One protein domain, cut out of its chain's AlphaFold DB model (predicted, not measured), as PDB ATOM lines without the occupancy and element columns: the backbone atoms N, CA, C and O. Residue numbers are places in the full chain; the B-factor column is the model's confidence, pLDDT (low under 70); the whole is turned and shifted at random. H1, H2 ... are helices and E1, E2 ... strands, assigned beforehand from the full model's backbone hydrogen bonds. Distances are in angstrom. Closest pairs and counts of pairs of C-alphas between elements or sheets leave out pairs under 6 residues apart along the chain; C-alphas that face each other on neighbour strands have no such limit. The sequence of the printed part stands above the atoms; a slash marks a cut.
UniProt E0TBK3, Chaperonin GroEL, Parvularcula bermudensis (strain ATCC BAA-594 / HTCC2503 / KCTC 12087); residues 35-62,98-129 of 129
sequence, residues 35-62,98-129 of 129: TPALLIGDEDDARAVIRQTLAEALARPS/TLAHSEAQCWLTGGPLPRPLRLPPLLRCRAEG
ATOM      1  N   THR A  35      -2.061 -43.201  28.619       78.50
ATOM      2  CA  THR A  35      -1.059 -42.586  27.735       78.50
ATOM      3  C   THR A  35      -0.198 -41.609  28.535       78.50
ATOM      4  O   THR A  35      -0.757 -40.919  29.388       78.50
ATOM      5  N   PRO A  36       1.129 -41.531  28.315       80.31
ATOM      6  CA  PRO A  36       1.962 -40.491  28.919       80.31
ATOM      7  C   PRO A  36       1.376 -39.108  28.644       80.31
ATOM      8  O   PRO A  36       0.781 -38.887  27.587       80.31
ATOM      9  N   ALA A  37       1.477 -38.198  29.609       83.56
ATOM     10  CA  ALA A  37       0.800 -36.915  29.538       83.56
ATOM     11  C   ALA A  37       1.644 -35.754  30.052       83.56
ATOM     12  O   ALA A  37       2.448 -35.892  30.971       83.56
ATOM     13  N   LEU A  38       1.373 -34.576  29.494       80.06
ATOM     14  CA  LEU A  38       1.948 -33.296  29.886       80.06
ATOM     15  C   LEU A  38       0.912 -32.464  30.647       80.06
ATOM     16  O   LEU A  38      -0.265 -32.452  30.273       80.06
ATOM     17  N   LEU A  39       1.350 -31.749  31.688       83.06
ATOM     18  CA  LEU A  39       0.518 -30.774  32.401       83.06
ATOM     19  C   LEU A  39       0.239 -29.559  31.516       83.06
ATOM     20  O   LEU A  39       1.108 -29.098  30.779       83.06
ATOM     21  N   ILE A  40      -0.978 -29.031  31.612       78.75
ATOM     22  CA  ILE A  40      -1.389 -27.791  30.959       78.75
ATOM     23  C   ILE A  40      -1.817 -26.799  32.039       78.75
ATOM     24  O   ILE A  40      -2.813 -27.031  32.725       78.75
ATOM     25  N   GLY A  41      -1.113 -25.674  32.150       76.00
ATOM     26  CA  GLY A  41      -1.443 -24.597  33.085       76.00
ATOM     27  C   GLY A  41      -0.212 -24.041  33.786       76.00
ATOM     28  O   GLY A  41       0.909 -24.256  33.329       76.00
ATOM     29  N   ASP A  42      -0.449 -23.323  34.882       79.50
ATOM     30  CA  ASP A  42       0.609 -22.850  35.774       79.50
ATOM     31  C   ASP A  42       1.306 -24.049  36.438       79.50
ATOM     32  O   ASP A  42       0.661 -24.901  37.061       79.50
ATOM     33  N   GLU A  43       2.621 -24.149  36.241       73.62
ATOM     34  CA  GLU A  43       3.408 -25.289  36.697       73.62
ATOM     35  C   GLU A  43       3.505 -25.332  38.229       73.62
ATOM     36  O   GLU A  43       3.466 -26.419  38.810       73.62
ATOM     37  N   ASP A  44       3.576 -24.181  38.899       79.12
ATOM     38  CA  ASP A  44       3.786 -24.120  40.346       79.12
ATOM     39  C   ASP A  44       2.530 -24.562  41.106       79.12
ATOM     40  O   ASP A  44       2.603 -25.412  42.005       79.12
ATOM     41  N   ASP A  45       1.363 -24.077  40.681       80.50
ATOM     42  CA  ASP A  45       0.070 -24.492  41.230       80.50
ATOM     43  C   ASP A  45      -0.192 -25.979  40.961       80.50
ATOM     44  O   ASP A  45      -0.582 -26.736  41.860       80.50
ATOM     45  N   ALA A  46       0.088 -26.440  39.737       82.00
ATOM     46  CA  ALA A  46      -0.090 -27.840  39.381       82.00
ATOM     47  C   ALA A  46       0.808 -28.763  40.219       82.00
ATOM     48  O   ALA A  46       0.363 -29.806  40.717       82.00
ATOM     49  N   ARG A  47       2.063 -28.362  40.441       81.44
ATOM     50  CA  ARG A  47       3.019 -29.095  41.277       81.44
ATOM     51  C   ARG A  47       2.618 -29.100  42.743       81.44
ATOM     52  O   ARG A  47       2.802 -30.126  43.399       81.44
ATOM     53  N   ALA A  48       2.048 -28.014  43.263       84.12
ATOM     54  CA  ALA A  48       1.535 -27.979  44.629       84.12
ATOM     55  C   ALA A  48       0.415 -29.013  44.831       84.12
ATOM     56  O   ALA A  48       0.480 -29.800  45.780       84.12
ATOM     57  N   VAL A  49      -0.540 -29.079  43.897       85.75
ATOM     58  CA  VAL A  49      -1.646 -30.050  43.927       85.75
ATOM     59  C   VAL A  49      -1.128 -31.484  43.796       85.75
ATOM     60  O   VAL A  49      -1.532 -32.354  44.570       85.75
ATOM     61  N   ILE A  50      -0.199 -31.750  42.874       85.44
ATOM     62  CA  ILE A  50       0.407 -33.082  42.698       85.44
ATOM     63  C   ILE A  50       1.156 -33.512  43.958       85.44
ATOM     64  O   ILE A  50       0.987 -34.639  44.426       85.44
ATOM     65  N   ARG A  51       1.958 -32.614  44.536       85.44
ATOM     66  CA  ARG A  51       2.716 -32.868  45.765       85.44
ATOM     67  C   ARG A  51       1.791 -33.236  46.915       85.44
ATOM     68  O   ARG A  51       2.062 -34.214  47.606       85.44
ATOM     69  N   GLN A  52       0.720 -32.470  47.110       84.38
ATOM     70  CA  GLN A  52      -0.263 -32.740  48.153       84.38
ATOM     71  C   GLN A  52      -0.964 -34.084  47.920       84.38
ATOM     72  O   GLN A  52      -0.977 -34.929  48.811       84.38
ATOM     73  N   THR A  53      -1.441 -34.321  46.698       85.12
ATOM     74  CA  THR A  53      -2.124 -35.568  46.317       85.12
ATOM     75  C   THR A  53      -1.236 -36.798  46.556       85.12
ATOM     76  O   THR A  53      -1.691 -37.816  47.077       85.12
ATOM     77  N   LEU A  54       0.059 -36.706  46.237       83.62
ATOM     78  CA  LEU A  54       1.034 -37.770  46.496       83.62
ATOM     79  C   LEU A  54       1.361 -37.935  47.982       83.62
ATOM     80  O   LEU A  54       1.514 -39.064  48.445       83.62
ATOM     81  N   ALA A  55       1.493 -36.837  48.726       82.19
ATOM     82  CA  ALA A  55       1.741 -36.881  50.162       82.19
ATOM     83  C   ALA A  55       0.597 -37.606  50.891       82.19
ATOM     84  O   ALA A  55       0.855 -38.508  51.688       82.19
ATOM     85  N   GLU A  56      -0.650 -37.296  50.536       83.94
ATOM     86  CA  GLU A  56      -1.848 -37.961  51.057       83.94
ATOM     87  C   GLU A  56      -1.890 -39.444  50.665       83.94
ATOM     88  O   GLU A  56      -2.034 -40.307  51.531       83.94
ATOM     89  N   ALA A  57      -1.689 -39.765  49.383       80.56
ATOM     90  CA  ALA A  57      -1.730 -41.147  48.896       80.56
ATOM     91  C   ALA A  57      -0.635 -42.043  49.496       80.56
ATOM     92  O   ALA A  57      -0.835 -43.250  49.638       80.56
ATOM     93  N   LEU A  58       0.514 -41.465  49.850       80.94
ATOM     94  CA  LEU A  58       1.635 -42.173  50.470       80.94
ATOM     95  C   LEU A  58       1.640 -42.070  52.001       80.94
ATOM     96  O   LEU A  58       2.583 -42.559  52.624       80.94
ATOM     97  N   ALA A  59       0.627 -41.437  52.604       80.56
ATOM     98  CA  ALA A  59       0.547 -41.167  54.039       80.56
ATOM     99  C   ALA A  59       1.822 -40.496  54.602       80.56
ATOM    100  O   ALA A  59       2.315 -40.846  55.677       80.56
ATOM    101  N   ARG A  60       2.385 -39.531  53.860       74.19
ATOM    102  CA  ARG A  60       3.581 -38.769  54.250       74.19
ATOM    103  C   ARG A  60       3.204 -37.328  54.609       74.19
ATOM    104  O   ARG A  60       2.439 -36.712  53.879       74.19
ATOM    105  N   PRO A  61       3.790 -36.743  55.670       66.38
ATOM    106  CA  PRO A  61       3.483 -35.370  56.085       66.38
ATOM    107  C   PRO A  61       4.021 -34.316  55.108       66.38
ATOM    108  O   PRO A  61       3.511 -33.204  55.040       66.38
ATOM    109  N   SER A  62       5.073 -34.651  54.359       70.25
ATOM    110  CA  SER A  62       5.615 -33.810  53.299       70.25
ATOM    111  C   SER A  62       6.325 -34.660  52.250       70.25
ATOM    112  O   SER A  62       6.849 -35.744  52.533       70.25
ATOM    113  N   THR A  98       4.899 -41.241  36.811       84.31
ATOM    114  CA  THR A  98       4.552 -40.812  35.460       84.31
ATOM    115  C   THR A  98       3.170 -40.187  35.488       84.31
ATOM    116  O   THR A  98       2.237 -40.756  36.062       84.31
ATOM    117  N   LEU A  99       3.036 -39.020  34.864       85.56
ATOM    118  CA  LEU A  99       1.734 -38.442  34.586       85.56
ATOM    119  C   LEU A  99       1.152 -39.120  33.348       85.56
ATOM    120  O   LEU A  99       1.801 -39.199  32.308       85.56
ATOM    121  N   ALA A 100      -0.072 -39.603  33.476       86.31
ATOM    122  CA  ALA A 100      -0.806 -40.240  32.406       86.31
ATOM    123  C   ALA A 100      -2.176 -39.592  32.200       86.31
ATOM    124  O   ALA A 100      -2.750 -39.002  33.116       86.31
ATOM    125  N   HIS A 101      -2.707 -39.723  30.993       82.06
ATOM    126  CA  HIS A 101      -4.001 -39.207  30.577       82.06
ATOM    127  C   HIS A 101      -4.915 -40.353  30.121       82.06
ATOM    128  O   HIS A 101      -4.476 -41.276  29.429       82.06
ATOM    129  N   SER A 102      -6.194 -40.268  30.499       82.00
ATOM    130  CA  SER A 102      -7.275 -41.158  30.059       82.00
ATOM    131  C   SER A 102      -8.543 -40.351  29.817       82.00
ATOM    132  O   SER A 102      -9.067 -39.800  30.780       82.00
ATOM    133  N   GLU A 103      -9.040 -40.350  28.576       72.81
ATOM    134  CA  GLU A 103     -10.302 -39.774  28.051       72.81
ATOM    135  C   GLU A 103     -10.635 -38.310  28.421       72.81
ATOM    136  O   GLU A 103     -10.902 -37.510  27.530       72.81
ATOM    137  N   ALA A 104     -10.594 -37.930  29.696       73.44
ATOM    138  CA  ALA A 104     -10.738 -36.561  30.191       73.44
ATOM    139  C   ALA A 104     -10.005 -36.309  31.529       73.44
ATOM    140  O   ALA A 104     -10.274 -35.318  32.209       73.44
ATOM    141  N   GLN A 105      -9.129 -37.220  31.967       83.56
ATOM    142  CA  GLN A 105      -8.586 -37.219  33.324       83.56
ATOM    143  C   GLN A 105      -7.087 -37.496  33.384       83.56
ATOM    144  O   GLN A 105      -6.564 -38.360  32.680       83.56
ATOM    145  N   CYS A 106      -6.432 -36.809  34.319       86.88
ATOM    146  CA  CYS A 106      -5.042 -37.011  34.689       86.88
ATOM    147  C   CYS A 106      -4.891 -38.059  35.797       86.88
ATOM    148  O   CYS A 106      -5.658 -38.099  36.765       86.88
ATOM    149  N   TRP A 107      -3.854 -38.873  35.666       88.19
ATOM    150  CA  TRP A 107      -3.504 -39.959  36.566       88.19
ATOM    151  C   TRP A 107      -2.011 -39.926  36.869       88.19
ATOM    152  O   TRP A 107      -1.212 -39.580  36.007       88.19
ATOM    153  N   LEU A 108      -1.626 -40.330  38.073       86.94
ATOM    154  CA  LEU A 108      -0.240 -40.621  38.422       86.94
ATOM    155  C   LEU A 108      -0.057 -42.129  38.543       86.94
ATOM    156  O   LEU A 108      -0.832 -42.802  39.228       86.94
ATOM    157  N   THR A 109       0.975 -42.660  37.898       86.62
ATOM    158  CA  THR A 109       1.319 -44.085  37.937       86.62
ATOM    159  C   THR A 109       2.805 -44.311  38.172       86.62
ATOM    160  O   THR A 109       3.618 -43.394  38.077       86.62
ATOM    161  N   GLY A 110       3.170 -45.552  38.497       82.00
ATOM    162  CA  GLY A 110       4.558 -45.945  38.726       82.00
ATOM    163  C   GLY A 110       5.091 -45.568  40.111       82.00
ATOM    164  O   GLY A 110       4.351 -45.167  41.013       82.00
ATOM    165  N   GLY A 111       6.400 -45.740  40.292       79.44
ATOM    166  CA  GLY A 111       7.082 -45.437  41.549       79.44
ATOM    167  C   GLY A 111       6.537 -46.250  42.737       79.44
ATOM    168  O   GLY A 111       6.402 -47.468  42.616       79.44
ATOM    169  N   PRO A 112       6.253 -45.615  43.893       75.62
ATOM    170  CA  PRO A 112       5.736 -46.285  45.090       75.62
ATOM    171  C   PRO A 112       4.216 -46.488  45.077       75.62
ATOM    172  O   PRO A 112       3.669 -46.984  46.060       75.62
ATOM    173  N   LEU A 113       3.512 -46.025  44.038       77.88
ATOM    174  CA  LEU A 113       2.056 -46.022  44.028       77.88
ATOM    175  C   LEU A 113       1.540 -47.456  43.825       77.88
ATOM    176  O   LEU A 113       1.812 -48.052  42.782       77.88
ATOM    177  N   PRO A 114       0.762 -48.019  44.771       73.81
ATOM    178  CA  PRO A 114       0.240 -49.381  44.641       73.81
ATOM    179  C   PRO A 114      -0.836 -49.499  43.552       73.81
ATOM    180  O   PRO A 114      -1.140 -50.595  43.093       73.81
ATOM    181  N   ARG A 115      -1.438 -48.372  43.155       81.69
ATOM    182  CA  ARG A 115      -2.456 -48.265  42.107       81.69
ATOM    183  C   ARG A 115      -2.386 -46.890  41.436       81.69
ATOM    184  O   ARG A 115      -1.923 -45.950  42.086       81.69
ATOM    185  N   PRO A 116      -2.886 -46.745  40.194       82.81
ATOM    186  CA  PRO A 116      -3.043 -45.443  39.559       82.81
ATOM    187  C   PRO A 116      -3.809 -44.473  40.459       82.81
ATOM    188  O   PRO A 116      -4.895 -44.783  40.951       82.81
ATOM    189  N   LEU A 117      -3.224 -43.303  40.688       85.81
ATOM    190  CA  LEU A 117      -3.797 -42.260  41.522       85.81
ATOM    191  C   LEU A 117      -4.463 -41.217  40.633       85.81
ATOM    192  O   LEU A 117      -3.813 -40.581  39.808       85.81
ATOM    193  N   ARG A 118      -5.770 -41.047  40.805       86.50
ATOM    194  CA  ARG A 118      -6.552 -40.053  40.074       86.50
ATOM    195  C   ARG A 118      -6.210 -38.660  40.587       86.50
ATOM    196  O   ARG A 118      -6.291 -38.419  41.789       86.50
ATOM    197  N   LEU A 119      -5.862 -37.750  39.685       86.62
ATOM    198  CA  LEU A 119      -5.638 -36.355  40.041       86.62
ATOM    199  C   LEU A 119      -6.958 -35.562  40.072       86.62
ATOM    200  O   LEU A 119      -7.911 -35.920  39.361       86.62
ATOM    201  N   PRO A 120      -7.026 -34.483  40.879       84.81
ATOM    202  CA  PRO A 120      -8.192 -33.609  40.931       84.81
ATOM    203  C   PRO A 120      -8.530 -33.023  39.550       84.81
ATOM    204  O   PRO A 120      -7.616 -32.716  38.784       84.81
ATOM    205  N   PRO A 121      -9.820 -32.783  39.240       79.19
ATOM    206  CA  PRO A 121     -10.263 -32.272  37.934       79.19
ATOM    207  C   PRO A 121      -9.795 -30.838  37.632       79.19
ATOM    208  O   PRO A 121      -9.970 -30.349  36.521       79.19
ATOM    209  N   LEU A 122      -9.214 -30.156  38.623       79.31
ATOM    210  CA  LEU A 122      -8.588 -28.843  38.470       79.31
ATOM    211  C   LEU A 122      -7.309 -28.914  37.624       79.31
ATOM    212  O   LEU A 122      -6.941 -27.929  36.989       79.31
ATOM    213  N   LEU A 123      -6.648 -30.075  37.594       81.56
ATOM    214  CA  LEU A 123      -5.462 -30.293  36.780       81.56
ATOM    215  C   LEU A 123      -5.866 -30.699  35.369       81.56
ATOM    216  O   LEU A 123      -6.569 -31.689  35.165       81.56
ATOM    217  N   ARG A 124      -5.383 -29.933  34.391       81.81
ATOM    218  CA  ARG A 124      -5.519 -30.253  32.974       81.81
ATOM    219  C   ARG A 124      -4.237 -30.916  32.491       81.81
ATOM    220  O   ARG A 124      -3.138 -30.464  32.802       81.81
ATOM    221  N   CYS A 125      -4.380 -31.972  31.708       82.00
ATOM    222  CA  CYS A 125      -3.269 -32.642  31.049       82.00
ATOM    223  C   CYS A 125      -3.684 -33.060  29.642       82.00
ATOM    224  O   CYS A 125      -4.871 -33.198  29.346       82.00
ATOM    225  N   ARG A 126      -2.696 -33.252  28.772       81.44
ATOM    226  CA  ARG A 126      -2.871 -33.791  27.418       81.44
ATOM    227  C   ARG A 126      -1.915 -34.943  27.193       81.44
ATOM    228  O   ARG A 126      -0.859 -34.957  27.815       81.44
ATOM    229  N   ALA A 127      -2.250 -35.844  26.276       80.19
ATOM    230  CA  ALA A 127      -1.313 -36.869  25.832       80.19
ATOM    231  C   ALA A 127      -0.003 -36.237  25.319       80.19
ATOM    232  O   ALA A 127      -0.019 -35.200  24.647       80.19
ATOM    233  N   GLU A 128       1.118 -36.850  25.678       73.06
ATOM    234  CA  GLU A 128       2.437 -36.602  25.102       73.06
ATOM    235  C   GLU A 128       2.482 -37.337  23.754       73.06
ATOM    236  O   GLU A 128       2.295 -38.554  23.709       73.06
ATOM    237  N   GLY A 129       2.577 -36.577  22.660       59.69
ATOM    238  CA  GLY A 129       2.517 -37.077  21.281       59.69
ATOM    239  C   GLY A 129       3.885 -37.180  20.635       59.69
ATOM    240  O   GLY A 129       4.763 -36.374  21.014       59.69
TER     241      GLY A 129
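What this domain is: This is residues 35 to 62 and 98 to 129 of the 129 residues of the protein "Chaperonin GroEL" of Parvularcula bermudensis (strain ATCC BAA-594 / HTCC2503 / KCTC 12087) (UniProt E0TBK3). A small, strongly twisted sheet of four strands curls until its two edge strands, E3 and E4, come near each other, and one helix, H1, slants past it, only grazing it with residues 46 to 54. The long stretch of residues 110 to 123, with no named element, folds back beside E3 before it reaches E4. The printed part has 60 residues, with one named helix and four named strands in the order E1, H1, E2, E3, E4; the sheet runs E3, E2, E1, E4, all antiparallel. The class is mixed, helices and strands, and the whole is compact, with a radius of gyration of the C-alphas of 11.1 A and spans of 33 by 24 by 16 A.

Where its parts are: E1, the longest strand by residues, takes residues 35 to 40 and is 15.1 A from first to last C-alpha; it begins at C-alpha 35, (-1.059, -42.586, 27.735). E2 is residues 98 to 102, 13.0 A long, and E3 is residues 105 to 109, 12.9 A long. E4 is residues 124 to 127, 10.6 A long, and ends at C-alpha 127, (-1.313, -36.869, 25.832). H1 is residues 43 to 57, 20.7 A long, and begins at C-alpha 43, (3.408, -25.289, 36.697).

How they stand to each other: E2 and E3 form a hairpin of antiparallel strands with 145 degrees between their directions; N 100 and O 107 are 2.8 A apart, within hydrogen-bond range. E2 is also the antiparallel neighbour of E1, with N 37 and O 99 at 2.9 A. E1 and E4 are antiparallel at 140 degrees, with N 38 and O 126 at 2.8 A. The pairing of E1 is staggered: residues 35 to 36 pair with E2 and residues 37 to 40 with E4. From edge to edge the strands' lines turn by 108 degrees and the way across the sheet by 77 degrees. The closest C-alphas of the edge strands E3 and E4, those of Cys 106 and Cys 125, are 6.0 A apart. Residues 107 to 108 of E3 also pair, antiparallel, with residues 117 to 118. H1 is on the sheet but only grazes it; its closest C-alphas to E1 are those of Ala 46 and Leu 39, 7.6 A apart. In H1 every O i to N i+4 pair is within hydrogen-bond range.

The domain as a whole: The two C-alphas farthest apart are those of Pro 61 and Gly 129, at 34.9 A. Residues 63 to 97 are not printed, and C-alphas 62 and 98 are 19.2 A apart across this cut, which falls in the link from H1 to E2. The links E1 to H1 and E2 to E3 are tight, and the link E3 to E4, 14 residues, is long. The mean pLDDT of the printed part is 80.7; residues 61 and 129 are under 70.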